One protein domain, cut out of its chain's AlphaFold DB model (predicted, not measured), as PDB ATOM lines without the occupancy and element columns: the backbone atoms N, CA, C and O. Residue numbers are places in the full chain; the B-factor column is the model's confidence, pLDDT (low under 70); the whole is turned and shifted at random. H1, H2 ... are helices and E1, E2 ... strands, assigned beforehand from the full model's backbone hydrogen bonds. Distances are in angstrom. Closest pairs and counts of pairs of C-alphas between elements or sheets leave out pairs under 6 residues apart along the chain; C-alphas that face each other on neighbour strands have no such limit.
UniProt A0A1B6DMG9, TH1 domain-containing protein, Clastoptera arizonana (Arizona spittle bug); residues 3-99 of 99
ATOM      1  N   ILE A   3      45.160  39.175  -9.783       87.44
ATOM      2  CA  ILE A   3      43.780  38.745  -9.519       87.44
ATOM      3  C   ILE A   3      43.766  37.334  -8.937       87.44
ATOM      4  O   ILE A   3      43.030  37.064  -7.997       87.44
ATOM      5  N   LYS A   4      44.558  36.437  -9.523       94.50
ATOM      6  CA  LYS A   4      44.598  35.009  -9.204       94.50
ATOM      7  C   LYS A   4      45.962  34.421  -9.551       94.50
ATOM      8  O   LYS A   4      46.650  34.917 -10.447       94.50
ATOM      9  N   LEU A   5      46.305  33.354  -8.847       96.31
ATOM     10  CA  LEU A   5      47.443  32.476  -9.059       96.31
ATOM     11  C   LEU A   5      46.881  31.100  -9.407       96.31
ATOM     12  O   LEU A   5      46.215  30.473  -8.594       96.31
ATOM     13  N   GLU A   6      47.103  30.671 -10.634       95.69
ATOM     14  CA  GLU A   6      46.518  29.469 -11.209       95.69
ATOM     15  C   GLU A   6      47.604  28.396 -11.291       95.69
ATOM     16  O   GLU A   6      48.644  28.612 -11.919       95.69
ATOM     17  N   VAL A   7      47.352  27.253 -10.664       95.31
ATOM     18  CA  VAL A   7      48.201  26.055 -10.726       95.31
ATOM     19  C   VAL A   7      47.378  24.850 -11.155       95.31
ATOM     20  O   VAL A   7      46.148  24.940 -11.240       95.31
ATOM     21  N   THR A   8      48.042  23.737 -11.453       93.38
ATOM     22  CA  THR A   8      47.378  22.479 -11.803       93.38
ATOM     23  C   THR A   8      47.425  21.486 -10.633       93.38
ATOM     24  O   THR A   8      48.124  21.703  -9.640       93.38
ATOM     25  N   THR A   9      46.662  20.397 -10.732       90.81
ATOM     26  CA  THR A   9      46.776  19.232  -9.837       90.81
ATOM     27  C   THR A   9      47.936  18.300 -10.187       90.81
ATOM     28  O   THR A   9      48.176  17.347  -9.448       90.81
ATOM     29  N   GLU A  10      48.626  18.542 -11.299       89.50
ATOM     30  CA  GLU A  10      49.652  17.644 -11.815       89.50
ATOM     31  C   GLU A  10      51.030  17.956 -11.228       89.50
ATOM     32  O   GLU A  10      51.264  19.013 -10.639       89.50
ATOM     33  N   ALA A  11      51.974  17.026 -11.388       84.06
ATOM     34  CA  ALA A  11      53.346  17.176 -10.903       84.06
ATOM     35  C   ALA A  11      54.194  18.084 -11.820       84.06
ATOM     36  O   ALA A  11      55.341  17.768 -12.146       84.06
ATOM     37  N   ASP A  12      53.629  19.216 -12.236       88.50
ATOM     38  CA  ASP A  12      54.269  20.189 -13.110       88.50
ATOM     39  C   ASP A  12      54.870  21.381 -12.343       88.50
ATOM     40  O   ASP A  12      54.907  21.450 -11.113       88.50
ATOM     41  N   ARG A  13      55.449  22.306 -13.108       92.50
ATOM     42  CA  ARG A  13      56.120  23.516 -12.612       92.50
ATOM     43  C   ARG A  13      55.379  24.780 -13.026       92.50
ATOM     44  O   ARG A  13      55.973  25.855 -13.083       92.50
ATOM     45  N   PHE A  14      54.108  24.657 -13.384       94.38
ATOM     46  CA  PHE A  14      53.344  25.720 -14.006       94.38
ATOM     47  C   PHE A  14      52.773  26.687 -12.969       94.38
ATOM     48  O   PHE A  14      52.170  26.298 -11.971       94.38
ATOM     49  N   LEU A  15      52.920  27.981 -13.247       95.56
ATOM     50  CA  LEU A  15      52.194  29.040 -12.562       95.56
ATOM     51  C   LEU A  15      51.674  30.049 -13.585       95.56
ATOM     52  O   LEU A  15      52.453  30.653 -14.326       95.56
ATOM     53  N   LEU A  16      50.368  30.295 -13.565       95.69
ATOM     54  CA  LEU A  16      49.737  31.381 -14.308       95.69
ATOM     55  C   LEU A  16      49.290  32.487 -13.346       95.69
ATOM     56  O   LEU A  16      48.487  32.281 -12.442       95.69
ATOM     57  N   ILE A  17      49.800  33.697 -13.559       94.94
ATOM     58  CA  ILE A  17      49.466  34.884 -12.773       94.94
ATOM     59  C   ILE A  17      48.493  35.740 -13.579       94.94
ATOM     60  O   ILE A  17      48.865  36.335 -14.595       94.94
ATOM     61  N   ARG A  18      47.252  35.839 -13.095       93.44
ATOM     62  CA  ARG A  18      46.206  36.667 -13.705       93.44
ATOM     63  C   ARG A  18      46.450  38.138 -13.413       93.44
ATOM     64  O   ARG A  18      46.511  38.533 -12.243       93.44
ATOM     65  N   ILE A  19      46.542  38.962 -14.452       89.94
ATOM     66  CA  ILE A  19      46.757  40.406 -14.304       89.94
ATOM     67  C   ILE A  19      45.459  41.151 -14.598       89.94
ATOM     68  O   ILE A  19      44.815  40.917 -15.615       89.94
ATOM     69  N   SER A  20      45.082  42.083 -13.713       84.81
ATOM     70  CA  SER A  20      43.905  42.920 -13.959       84.81
ATOM     71  C   SER A  20      44.059  43.791 -15.214       84.81
ATOM     72  O   SER A  20      44.988  44.614 -15.250       84.81
ATOM     73  N   PRO A  21      43.135  43.678 -16.194       75.38
ATOM     74  CA  PRO A  21      43.144  44.497 -17.407       75.38
ATOM     75  C   PRO A  21      42.997  45.992 -17.112       75.38
ATOM     76  O   PRO A  21      43.502  46.830 -17.858       75.38
ATOM     77  N   GLU A  22      42.334  46.337 -16.004       72.88
ATOM     78  CA  GLU A  22      42.044  47.721 -15.607       72.88
ATOM     79  C   GLU A  22      43.311  48.529 -15.317       72.88
ATOM     80  O   GLU A  22      43.326  49.748 -15.464       72.88
ATOM     81  N   LEU A  23      44.396  47.853 -14.930       65.69
ATOM     82  CA  LEU A  23      45.640  48.507 -14.536       65.69
ATOM     83  C   LEU A  23      46.623  48.670 -15.693       65.69
ATOM     84  O   LEU A  23      47.416  49.612 -15.676       65.69
ATOM     85  N   LYS A  24      46.618  47.753 -16.669       65.12
ATOM     86  CA  LYS A  24      47.537  47.771 -17.818       65.12
ATOM     87  C   LYS A  24      46.886  47.107 -19.029       65.12
ATOM     88  O   LYS A  24      47.069  45.913 -19.238       65.12
ATOM     89  N   LYS A  25      46.193  47.904 -19.845       64.75
ATOM     90  CA  LYS A  25      45.499  47.444 -21.064       64.75
ATOM     91  C   LYS A  25      46.405  46.692 -22.049       64.75
ATOM     92  O   LYS A  25      45.923  45.823 -22.765       64.75
ATOM     93  N   ASP A  26      47.708  46.968 -22.021       68.25
ATOM     94  CA  ASP A  26      48.685  46.366 -22.936       68.25
ATOM     95  C   ASP A  26      49.347  45.091 -22.377       68.25
ATOM     96  O   ASP A  26      50.216  44.505 -23.023       68.25
ATOM     97  N   LYS A  27      48.992  44.650 -21.158       78.19
ATOM     98  CA  LYS A  27      49.589  43.460 -20.527       78.19
ATOM     99  C   LYS A  27      48.570  42.334 -20.372       78.19
ATOM    100  O   LYS A  27      47.499  42.543 -19.814       78.19
ATOM    101  N   GLY A  28      48.952  41.144 -20.832       89.56
ATOM    102  CA  GLY A  28      48.231  39.896 -20.579       89.56
ATOM    103  C   GLY A  28      48.629  39.235 -19.258       89.56
ATOM    104  O   GLY A  28      49.404  39.787 -18.472       89.56
ATOM    105  N   ASP A  29      48.117  38.029 -19.051       93.19
ATOM    106  CA  ASP A  29      48.499  37.157 -17.948       93.19
ATOM    107  C   ASP A  29      49.953  36.680 -18.113       93.19
ATOM    108  O   ASP A  29      50.466  36.546 -19.228       93.19
ATOM    109  N   LEU A  30      50.630  36.418 -16.994       92.69
ATOM    110  CA  LEU A  30      52.012  35.937 -16.989       92.69
ATOM    111  C   LEU A  30      52.041  34.427 -16.762       92.69
ATOM    112  O   LEU A  30      51.452  33.941 -15.803       92.69
ATOM    113  N   ILE A  31      52.767  33.705 -17.611       93.25
ATOM    114  CA  ILE A  31      52.995  32.264 -17.477       93.25
ATOM    115  C   ILE A  31      54.450  32.046 -17.084       93.25
ATOM    116  O   ILE A  31      55.349  32.585 -17.732       93.25
ATOM    117  N   LEU A  32      54.672  31.276 -16.025       93.94
ATOM    118  CA  LEU A  32      55.988  30.975 -15.478       93.94
ATOM    119  C   LEU A  32      56.160  29.468 -15.304       93.94
ATOM    120  O   LEU A  32      55.224  28.766 -14.925       93.94
ATOM    121  N   GLU A  33      57.388  29.007 -15.527       92.50
ATOM    122  CA  GLU A  33      57.851  27.698 -15.082       92.50
ATOM    123  C   GLU A  33      58.740  27.895 -13.850       92.50
ATOM    124  O   GLU A  33      59.760  28.586 -13.917       92.50
ATOM    125  N   LEU A  34      58.339  27.330 -12.714       92.00
ATOM    126  CA  LEU A  34      59.013  27.500 -11.432       92.00
ATOM    127  C   LEU A  34      59.420  26.142 -10.854       92.00
ATOM    128  O   LEU A  34      58.551  25.313 -10.594       92.00
ATOM    129  N   PRO A  35      60.714  25.908 -10.566       91.06
ATOM    130  CA  PRO A  35      61.150  24.650  -9.964       91.06
ATOM    131  C   PRO A  35      60.513  24.394  -8.589       91.06
ATOM    132  O   PRO A  35      60.225  23.246  -8.269       91.06
ATOM    133  N   ASN A  36      60.234  25.455  -7.820       94.25
ATOM    134  CA  ASN A  36      59.664  25.379  -6.473       94.25
ATOM    135  C   ASN A  36      58.315  26.124  -6.396       94.25
ATOM    136  O   ASN A  36      58.182  27.133  -5.699       94.25
ATOM    137  N   VAL A  37      57.307  25.657  -7.142       94.44
ATOM    138  CA  VAL A  37      56.002  26.340  -7.250       94.44
ATOM    139  C   VAL A  37      55.301  26.520  -5.894       94.44
ATOM    140  O   VAL A  37      54.787  27.599  -5.607       94.44
ATOM    141  N   ILE A  38      55.355  25.516  -5.012       94.69
ATOM    142  CA  ILE A  38      54.718  25.568  -3.684       94.69
ATOM    143  C   ILE A  38      55.372  26.627  -2.780       94.69
ATOM    144  O   ILE A  38      54.676  27.392  -2.111       94.69
ATOM    145  N   GLU A  39      56.703  26.732  -2.786       96.94
ATOM    146  CA  GLU A  39      57.427  27.768  -2.031       96.94
ATOM    147  C   GLU A  39      57.077  29.166  -2.550       96.94
ATOM    148  O   GLU A  39      56.780  30.067  -1.769       96.94
ATOM    149  N   ALA A  40      57.028  29.346  -3.872       95.50
ATOM    150  CA  ALA A  40      56.634  30.621  -4.461       95.50
ATOM    151  C   ALA A  40      55.201  31.021  -4.058       95.50
ATOM    152  O   ALA A  40      54.977  32.156  -3.636       95.50
ATOM    153  N   LEU A  41      54.239  30.093  -4.127       95.50
ATOM    154  CA  LEU A  41      52.848  30.344  -3.738       95.50
ATOM    155  C   LEU A  41      52.700  30.690  -2.253       95.50
ATOM    156  O   LEU A  41      51.960  31.610  -1.903       95.50
ATOM    157  N   THR A  42      53.404  29.973  -1.377       95.88
ATOM    158  CA  THR A  42      53.357  30.220   0.073       95.88
ATOM    159  C   THR A  42      53.983  31.564   0.432       95.88
ATOM    160  O   THR A  42      53.399  32.313   1.212       95.88
ATOM    161  N   ILE A  43      55.102  31.939  -0.196       96.00
ATOM    162  CA  ILE A  43      55.704  33.269  -0.031       96.00
ATOM    163  C   ILE A  43      54.737  34.359  -0.503       96.00
ATOM    164  O   ILE A  43      54.499  35.320   0.228       96.00
ATOM    165  N   ILE A  44      54.152  34.216  -1.699       94.19
ATOM    166  CA  ILE A  44      53.235  35.226  -2.246       94.19
ATOM    167  C   ILE A  44      52.012  35.385  -1.340       94.19
ATOM    168  O   ILE A  44      51.710  36.506  -0.938       94.19
ATOM    169  N   THR A  45      51.339  34.291  -0.983       94.56
ATOM    170  CA  THR A  45      50.137  34.344  -0.131       94.56
ATOM    171  C   THR A  45      50.435  34.839   1.280       94.56
ATOM    172  O   THR A  45      49.613  35.554   1.850       94.56
ATOM    173  N   SER A  46      51.620  34.547   1.824       95.50
ATOM    174  CA  SER A  46      52.063  35.104   3.104       95.50
ATOM    175  C   SER A  46      52.295  36.615   3.038       95.50
ATOM    176  O   SER A  46      51.990  37.306   4.005       95.50
ATOM    177  N   ILE A  47      52.844  37.138   1.936       95.62
ATOM    178  CA  ILE A  47      53.096  38.579   1.768       95.62
ATOM    179  C   ILE A  47      51.792  39.333   1.497       95.62
ATOM    180  O   ILE A  47      51.604  40.436   2.008       95.62
ATOM    181  N   THR A  48      50.895  38.767   0.685       93.12
ATOM    182  CA  THR A  48      49.618  39.411   0.347       93.12
ATOM    183  C   THR A  48      48.567  39.249   1.436       93.12
ATOM    184  O   THR A  48      47.629  40.039   1.474       93.12
ATOM    185  N   ASN A  49      48.714  38.248   2.312       94.25
ATOM    186  CA  ASN A  49      47.694  37.811   3.266       94.25
ATOM    187  C   ASN A  49      46.349  37.484   2.584       94.25
ATOM    188  O   ASN A  49      45.281  37.755   3.127       94.25
ATOM    189  N   MET A  50      46.423  36.931   1.369       92.75
ATOM    190  CA  MET A  50      45.272  36.594   0.522       92.75
ATOM    191  C   MET A  50      45.408  35.155  -0.008       92.75
ATOM    192  O   MET A  50      45.818  34.954  -1.159       92.75
ATOM    193  N   PRO A  51      45.145  34.129   0.819       92.06
ATOM    194  CA  PRO A  51      45.205  32.730   0.386       92.06
ATOM    195  C   PRO A  51      44.196  32.396  -0.725       92.06
ATOM    196  O   PRO A  51      44.450  31.518  -1.546       92.06
ATOM    197  N   GLU A  52      43.087  33.131  -0.807       94.56
ATOM    198  CA  GLU A  52      42.043  33.001  -1.827       94.56
ATOM    199  C   GLU A  52      42.500  33.366  -3.249       94.56
ATOM    200  O   GLU A  52      41.766  33.133  -4.210       94.56
ATOM    201  N   LEU A  53      43.711  33.917  -3.406       94.44
ATOM    202  CA  LEU A  53      44.311  34.137  -4.723       94.44
ATOM    203  C   LEU A  53      44.609  32.823  -5.448       94.44
ATOM    204  O   LEU A  53      44.680  32.832  -6.676       94.44
ATOM    205  N   ILE A  54      44.821  31.719  -4.726       96.12
ATOM    206  CA  ILE A  54      45.195  30.438  -5.327       96.12
ATOM    207  C   ILE A  54      43.956  29.754  -5.908       96.12
ATOM    208  O   ILE A  54      42.975  29.507  -5.211       96.12
ATOM    209  N   ASN A  55      44.036  29.389  -7.184       95.25
ATOM    210  CA  ASN A  55      43.078  28.534  -7.865       95.25
ATOM    211  C   ASN A  55      43.795  27.289  -8.402       95.25
ATOM    212  O   ASN A  55      44.834  27.396  -9.058       95.25
ATOM    213  N   ILE A  56      43.241  26.113  -8.112       93.88
ATOM    214  CA  ILE A  56      43.803  24.818  -8.509       93.88
ATOM    215  C   ILE A  56      42.926  24.243  -9.623       93.88
ATOM    216  O   ILE A  56      41.723  24.063  -9.441       93.88
ATOM    217  N   ASN A  57      43.527  23.961 -10.776       92.88
ATOM    218  CA  ASN A  57      42.848  23.442 -11.960       92.88
ATOM    219  C   ASN A  57      43.179  21.956 -12.149       92.88
ATOM    220  O   ASN A  57      44.348  21.587 -12.148       92.88
ATOM    221  N   SER A  58      42.170  21.102 -12.332       86.75
ATOM    222  CA  SER A  58      42.389  19.676 -12.603       86.75
ATOM    223  C   SER A  58      42.370  19.363 -14.098       86.75
ATOM    224  O   SER A  58      41.830  20.132 -14.898       86.75
ATOM    225  N   ILE A  59      42.890  18.189 -14.472       82.06
ATOM    226  CA  ILE A  59      42.759  17.644 -15.835       82.06
ATOM    227  C   ILE A  59      41.288  17.513 -16.257       82.06
ATOM    228  O   ILE A  59      40.981  17.675 -17.434       82.06
ATOM    229  N   GLU A  60      40.360  17.262 -15.329       80.88
ATOM    230  CA  GLU A  60      38.927  17.152 -15.653       80.88
ATOM    231  C   GLU A  60      38.357  18.462 -16.217       80.88
ATOM    232  O   GLU A  60      37.453  18.434 -17.052       80.88
ATOM    233  N   ASN A  61      38.929  19.605 -15.823       74.06
ATOM    234  CA  ASN A  61      38.584  20.908 -16.391       74.06
ATOM    235  C   ASN A  61      39.178  21.098 -17.800       74.06
ATOM    236  O   ASN A  61      38.693  21.935 -18.561       74.06
ATOM    237  N   GLY A  62      40.212  20.322 -18.148       79.06
ATOM    238  CA  GLY A  62      40.826  20.165 -19.470       79.06
ATOM    239  C   GLY A  62      41.621  21.365 -19.983       79.06
ATOM    240  O   GLY A  62      42.695  21.194 -20.558       79.06
ATOM    241  N   GLN A  63      41.104  22.580 -19.799       91.62
ATOM    242  CA  GLN A  63      41.639  23.792 -20.407       91.62
ATOM    243  C   GLN A  63      41.541  25.007 -19.484       91.62
ATOM    244  O   GLN A  63      40.546  25.215 -18.792       91.62
ATOM    245  N   ILE A  64      42.552  25.871 -19.547       94.12
ATOM    246  CA  ILE A  64      42.565  27.190 -18.912       94.12
ATOM    247  C   ILE A  64      42.628  28.252 -20.014       94.12
ATOM    248  O   ILE A  64      43.600  28.331 -20.765       94.12
ATOM    249  N   SER A  65      41.612  29.112 -20.110       93.81
ATOM    250  CA  SER A  65      41.694  30.317 -20.946       93.81
ATOM    251  C   SER A  65      42.495  31.402 -20.235       93.81
ATOM    252  O   SER A  65      42.294  31.613 -19.038       93.81
ATOM    253  N   HIS A  66      43.359  32.127 -20.949       93.38
ATOM    254  CA  HIS A  66      44.168  33.212 -20.384       93.38
ATOM    255  C   HIS A  66      44.279  34.428 -21.295       93.38
ATOM    256  O   HIS A  66      44.163  34.319 -22.514       93.38
ATOM    257  N   ASN A  67      44.494  35.599 -20.701       92.06
ATOM    258  CA  ASN A  67      44.628  36.838 -21.456       92.06
ATOM    259  C   ASN A  67      46.045  36.959 -22.016       92.06
ATOM    260  O   ASN A  67      47.031  36.775 -21.304       92.06
ATOM    261  N   LEU A  68      46.147  37.298 -23.292       89.56
ATOM    262  CA  LEU A  68      47.385  37.673 -23.963       89.56
ATOM    263  C   LEU A  68      47.528  39.199 -23.954       89.56
ATOM    264  O   LEU A  68      46.602  39.929 -23.588       89.56
ATOM    265  N   SER A  69      48.691  39.696 -24.378       85.25
ATOM    266  CA  SER A  69      48.814  41.113 -24.721       85.25
ATOM    267  C   SER A  69      47.795  41.484 -25.807       85.25
ATOM    268  O   SER A  69      47.343  40.637 -26.585       85.25
ATOM    269  N   ASP A  70      47.428  42.763 -25.855       81.62
ATOM    270  CA  ASP A  70      46.541  43.327 -26.881       81.62
ATOM    271  C   ASP A  70      45.088  42.814 -26.835       81.62
ATOM    272  O   ASP A  70      44.376  42.838 -27.839       81.62
ATOM    273  N   GLY A  71      44.635  42.330 -25.672       80.75
ATOM    274  CA  GLY A  71      43.241  41.932 -25.434       80.75
ATOM    275  C   GLY A  71      42.821  40.612 -26.087       80.75
ATOM    276  O   GLY A  71      41.639  40.273 -26.076       80.75
ATOM    277  N   LYS A  72      43.769  39.860 -26.658       88.38
ATOM    278  CA  LYS A  72      43.518  38.513 -27.189       88.38
ATOM    279  C   LYS A  72      43.454  37.490 -26.056       88.38
ATOM    280  O   LYS A  72      43.957  37.726 -24.962       88.38
ATOM    281  N   THR A  73      42.897  36.322 -26.345       91.25
ATOM    282  CA  THR A  73      42.828  35.200 -25.400       91.25
ATOM    283  C   THR A  73      43.581  34.002 -25.970       91.25
ATOM    284  O   THR A  73      43.523  33.743 -27.173       91.25
ATOM    285  N   GLY A  74      44.314  33.297 -25.116       93.44
ATOM    286  CA  GLY A  74      44.964  32.025 -25.407       93.44
ATOM    287  C   GLY A  74      44.344  30.890 -24.597       93.44
ATOM    288  O   GLY A  74      43.566  31.121 -23.667       93.44
ATOM    289  N   VAL A  75      44.704  29.658 -24.951       95.38
ATOM    290  CA  VAL A  75      44.240  28.437 -24.283       95.38
ATOM    291  C   VAL A  75      45.446  27.615 -23.846       95.38
ATOM    292  O   VAL A  75      46.431  27.496 -24.581       95.38
ATOM    293  N   ILE A  76      45.348  27.074 -22.637       95.12
ATOM    294  CA  ILE A  76      46.315  26.170 -22.031       95.12
ATOM    295  C   ILE A  76      45.611  24.833 -21.818       95.12
ATOM    296  O   ILE A  76      44.652  24.773 -21.057       95.12
ATOM    297  N   ASP A  77      46.067  23.789 -22.496       92.81
ATOM    298  CA  ASP A  77      45.598  22.418 -22.336       92.81
ATOM    299  C   ASP A  77      46.371  21.754 -21.185       92.81
ATOM    300  O   ASP A  77      47.606  21.771 -21.183       92.81
ATOM    301  N   ILE A  78      45.659  21.173 -20.215       91.69
ATOM    302  CA  ILE A  78      46.258  20.403 -19.115       91.69
ATOM    303  C   ILE A  78      46.200  18.924 -19.489       91.69
ATOM    304  O   ILE A  78      45.134  18.404 -19.821       91.69
ATOM    305  N   ALA A  79      47.335  18.237 -19.434       89.00
ATOM    306  CA  ALA A  79      47.427  16.825 -19.771       89.00
ATOM    307  C   ALA A  79      48.326  16.068 -18.790       89.00
ATOM    308  O   ALA A  79      49.254  16.625 -18.214       89.00
ATOM    309  N   GLN A  80      48.080  14.766 -18.663       86.38
ATOM    310  CA  GLN A  80      48.976  13.856 -17.957       86.38
ATOM    311  C   GLN A  80      49.960  13.229 -18.945       86.38
ATOM    312  O   GLN A  80      49.551  12.772 -20.019       86.38
ATOM    313  N   GLY A  81      51.248  13.187 -18.603       79.06
ATOM    314  CA  GLY A  81      52.281  12.662 -19.492       79.06
ATOM    315  C   GLY A  81      53.126  11.554 -18.894       79.06
ATOM    316  O   GLY A  81      53.521  11.577 -17.737       79.06
ATOM    317  N   ILE A  82      53.508  10.599 -19.741       73.12
ATOM    318  CA  ILE A  82      54.451   9.528 -19.379       73.12
ATOM    319  C   ILE A  82      55.926   9.962 -19.443       73.12
ATOM    320  O   ILE A  82      56.791   9.263 -18.929       73.12
ATOM    321  N   ASN A  83      56.222  11.102 -20.077       70.94
ATOM    322  CA  ASN A  83      57.588  11.566 -20.356       70.94
ATOM    323  C   ASN A  83      58.066  12.672 -19.398       70.94
ATOM    324  O   ASN A  83      59.044  13.357 -19.694       70.94
ATOM    325  N   GLY A  84      57.397  12.818 -18.251       70.19
ATOM    326  CA  GLY A  84      57.705  13.822 -17.236       70.19
ATOM    327  C   GLY A  84      57.104  15.201 -17.530       70.19
ATOM    328  O   GLY A  84      56.563  15.427 -18.619       70.19
ATOM    329  N   PRO A  85      57.190  16.122 -16.555       83.50
ATOM    330  CA  PRO A  85      56.534  17.411 -16.645       83.50
ATOM    331  C   PRO A  85      57.177  18.310 -17.700       83.50
ATOM    332  O   PRO A  85      58.400  18.325 -17.864       83.50
ATOM    333  N   GLY A  86      56.364  19.097 -18.396       85.12
ATOM    334  CA  GLY A  86      56.852  20.023 -19.409       85.12
ATOM    335  C   GLY A  86      55.791  20.974 -19.943       85.12
ATOM    336  O   GLY A  86      54.596  20.694 -19.919       85.12
ATOM    337  N   ILE A  87      56.260  22.106 -20.466       89.06
ATOM    338  CA  ILE A  87      55.428  23.112 -21.127       89.06
ATOM    339  C   ILE A  87      55.849  23.187 -22.593       89.06
ATOM    340  O   ILE A  87      57.023  23.378 -22.911       89.06
ATOM    341  N   SER A  88      54.895  23.037 -23.507       90.69
ATOM    342  CA  SER A  88      55.157  23.096 -24.948       90.69
ATOM    343  C   SER A  88      54.048  23.827 -25.695       90.69
ATOM    344  O   SER A  88      52.969  24.059 -25.159       90.69
ATOM    345  N   LYS A  89      54.306  24.219 -26.946       91.31
ATOM    346  CA  LYS A  89      53.296  24.835 -27.811       91.31
ATOM    347  C   LYS A  89      52.761  23.804 -28.798       91.31
ATOM    348  O   LYS A  89      53.533  23.184 -29.529       91.31
ATOM    349  N   SER A  90      51.445  23.648 -28.841       90.19
ATOM    350  CA  SER A  90      50.764  22.771 -29.786       90.19
ATOM    351  C   SER A  90      50.764  23.360 -31.205       90.19
ATOM    352  O   SER A  90      50.980  24.558 -31.418       90.19
ATOM    353  N   LYS A  91      50.427  22.529 -32.201       89.00
ATOM    354  CA  LYS A  91      50.218  22.983 -33.589       89.00
ATOM    355  C   LYS A  91      49.022  23.933 -33.740       89.00
ATOM    356  O   LYS A  91      49.019  24.726 -34.675       89.00
ATOM    357  N   SER A  92      48.032  23.870 -32.841       86.50
ATOM    358  CA  SER A  92      46.908  24.820 -32.807       86.50
ATOM    359  C   SER A  92      47.290  26.160 -32.171       86.50
ATOM    360  O   SER A  92      46.511  27.107 -32.215       86.50
ATOM    361  N   GLY A  93      48.496  26.264 -31.604       87.75
ATOM    362  CA  GLY A  93      48.985  27.464 -30.938       87.75
ATOM    363  C   GLY A  93      48.633  27.548 -29.455       87.75
ATOM    364  O   GLY A  93      49.053  28.512 -28.817       87.75
ATOM    365  N   HIS A  94      47.930  26.548 -28.917       93.31
ATOM    366  CA  HIS A  94      47.708  26.396 -27.481       93.31
ATOM    367  C   HIS A  94      49.025  26.081 -26.775       93.31
ATOM    368  O   HIS A  94      49.952  25.526 -27.375       93.31
ATOM    369  N   LEU A  95      49.099  26.405 -25.492       93.81
ATOM    370  CA  LEU A  95      50.125  25.836 -24.628       93.81
ATOM    371  C   LEU A  95      49.623  24.507 -24.082       93.81
ATOM    372  O   LEU A  95      48.459  24.391 -23.734       93.81
ATOM    373  N   ILE A  96      50.497  23.515 -24.016       91.69
ATOM    374  CA  ILE A  96      50.224  22.229 -23.386       91.69
ATOM    375  C   ILE A  96      51.097  22.171 -22.145       91.69
ATOM    376  O   ILE A  96      52.324  22.267 -22.255       91.69
ATOM    377  N   VAL A  97      50.454  22.027 -20.992       91.69
ATOM    378  CA  VAL A  97      51.101  21.759 -19.714       91.69
ATOM    379  C   VAL A  97      50.907  20.286 -19.416       91.69
ATOM    380  O   VAL A  97      49.783  19.788 -19.375       91.69
ATOM    381  N   VAL A  98      52.027  19.597 -19.269       89.81
ATOM    382  CA  VAL A  98      52.085  18.180 -18.955       89.81
ATOM    383  C   VAL A  98      52.698  18.044 -17.575       89.81
ATOM    384  O   VAL A  98      53.752  18.639 -17.339       89.81
ATOM    385  N   GLY A  99      52.065  17.276 -16.693       82.19
ATOM    386  CA  GLY A  99      52.674  16.821 -15.442       82.19
ATOM    387  C   GLY A  99      52.746  15.309 -15.331       82.19
ATOM    388  O   GLY A  99      52.260  14.609 -16.255       82.19
TER     389      GLY A  99
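What this domain is: This is residues 3 to 99 of the 99 residues of the protein "TH1 domain-containing protein" of Clastoptera arizonana (Arizona spittle bug) (UniProt A0A1B6DMG9). Two four-stranded sheets are partly face to face as a sandwich, with E3 E2 E1 E4 as the middle slab, E5 E6 E8 E7 over one of its faces and helix H1 over the other. The 97 printed residues hold eight named strands and one named helix, in the order E1 E2 E3 H1 E4 E5 E6 E7 E8; the class is mixed, and so is each sheet. The whole is compact, with a radius of gyration of the C-alphas of 13.5 A and spans of 37 by 31 by 22 A.

How they stand to each other: E1, residues 3 to 8, E2, residues 14 to 19, and E3, residues 30 to 33, form two hairpins and a meander, each strand the antiparallel neighbour of the one before; N 6 and O 16, 2.8 A, and N 17 and O 30, 2.8 A, are within hydrogen-bond range. E4, residues 54 to 57, is parallel to E1, with N 55 and O 5 at 2.8 A. H1, residues 37 to 48, is on this sheet at a height of 9.6 A, over E1 and along it at 18 degrees on the local plane; every O i to N i+4 pair in H1 is within hydrogen-bond range. E3, H1 and E4 are a split strand-helix-strand unit, with E2 and E1 between its strands and a right-handed crossover. In the other sheet, the hairpins E5, residues 63 to 67, with E6, residues 73 to 79, and E7, residues 86 to 89, with E8, residues 95 to 98, have N 64 and O 76 at 2.8 A and N 96 and O 88 at 2.8 A; E6 and E8 are parallel, N 77 and O 95 at 2.8 A. The closest C-alphas of E2 and E8, Phe 14 and Val 97, are 7.3 A apart.

Where its parts are: E1 begins at C-alpha 3 (43.780, 38.745, -9.519) and E8 ends at C-alpha 98 (52.085, 18.180, -18.955). E6 is 19.8 A long, E1 16.8 A and H1 16.4 A.

The domain as a whole: The C-alphas farthest apart, of Glu 22 and Ile 82, are 40.3 A apart. The printed part has no cut and no long link; residues 23 to 26 have pLDDT under 70.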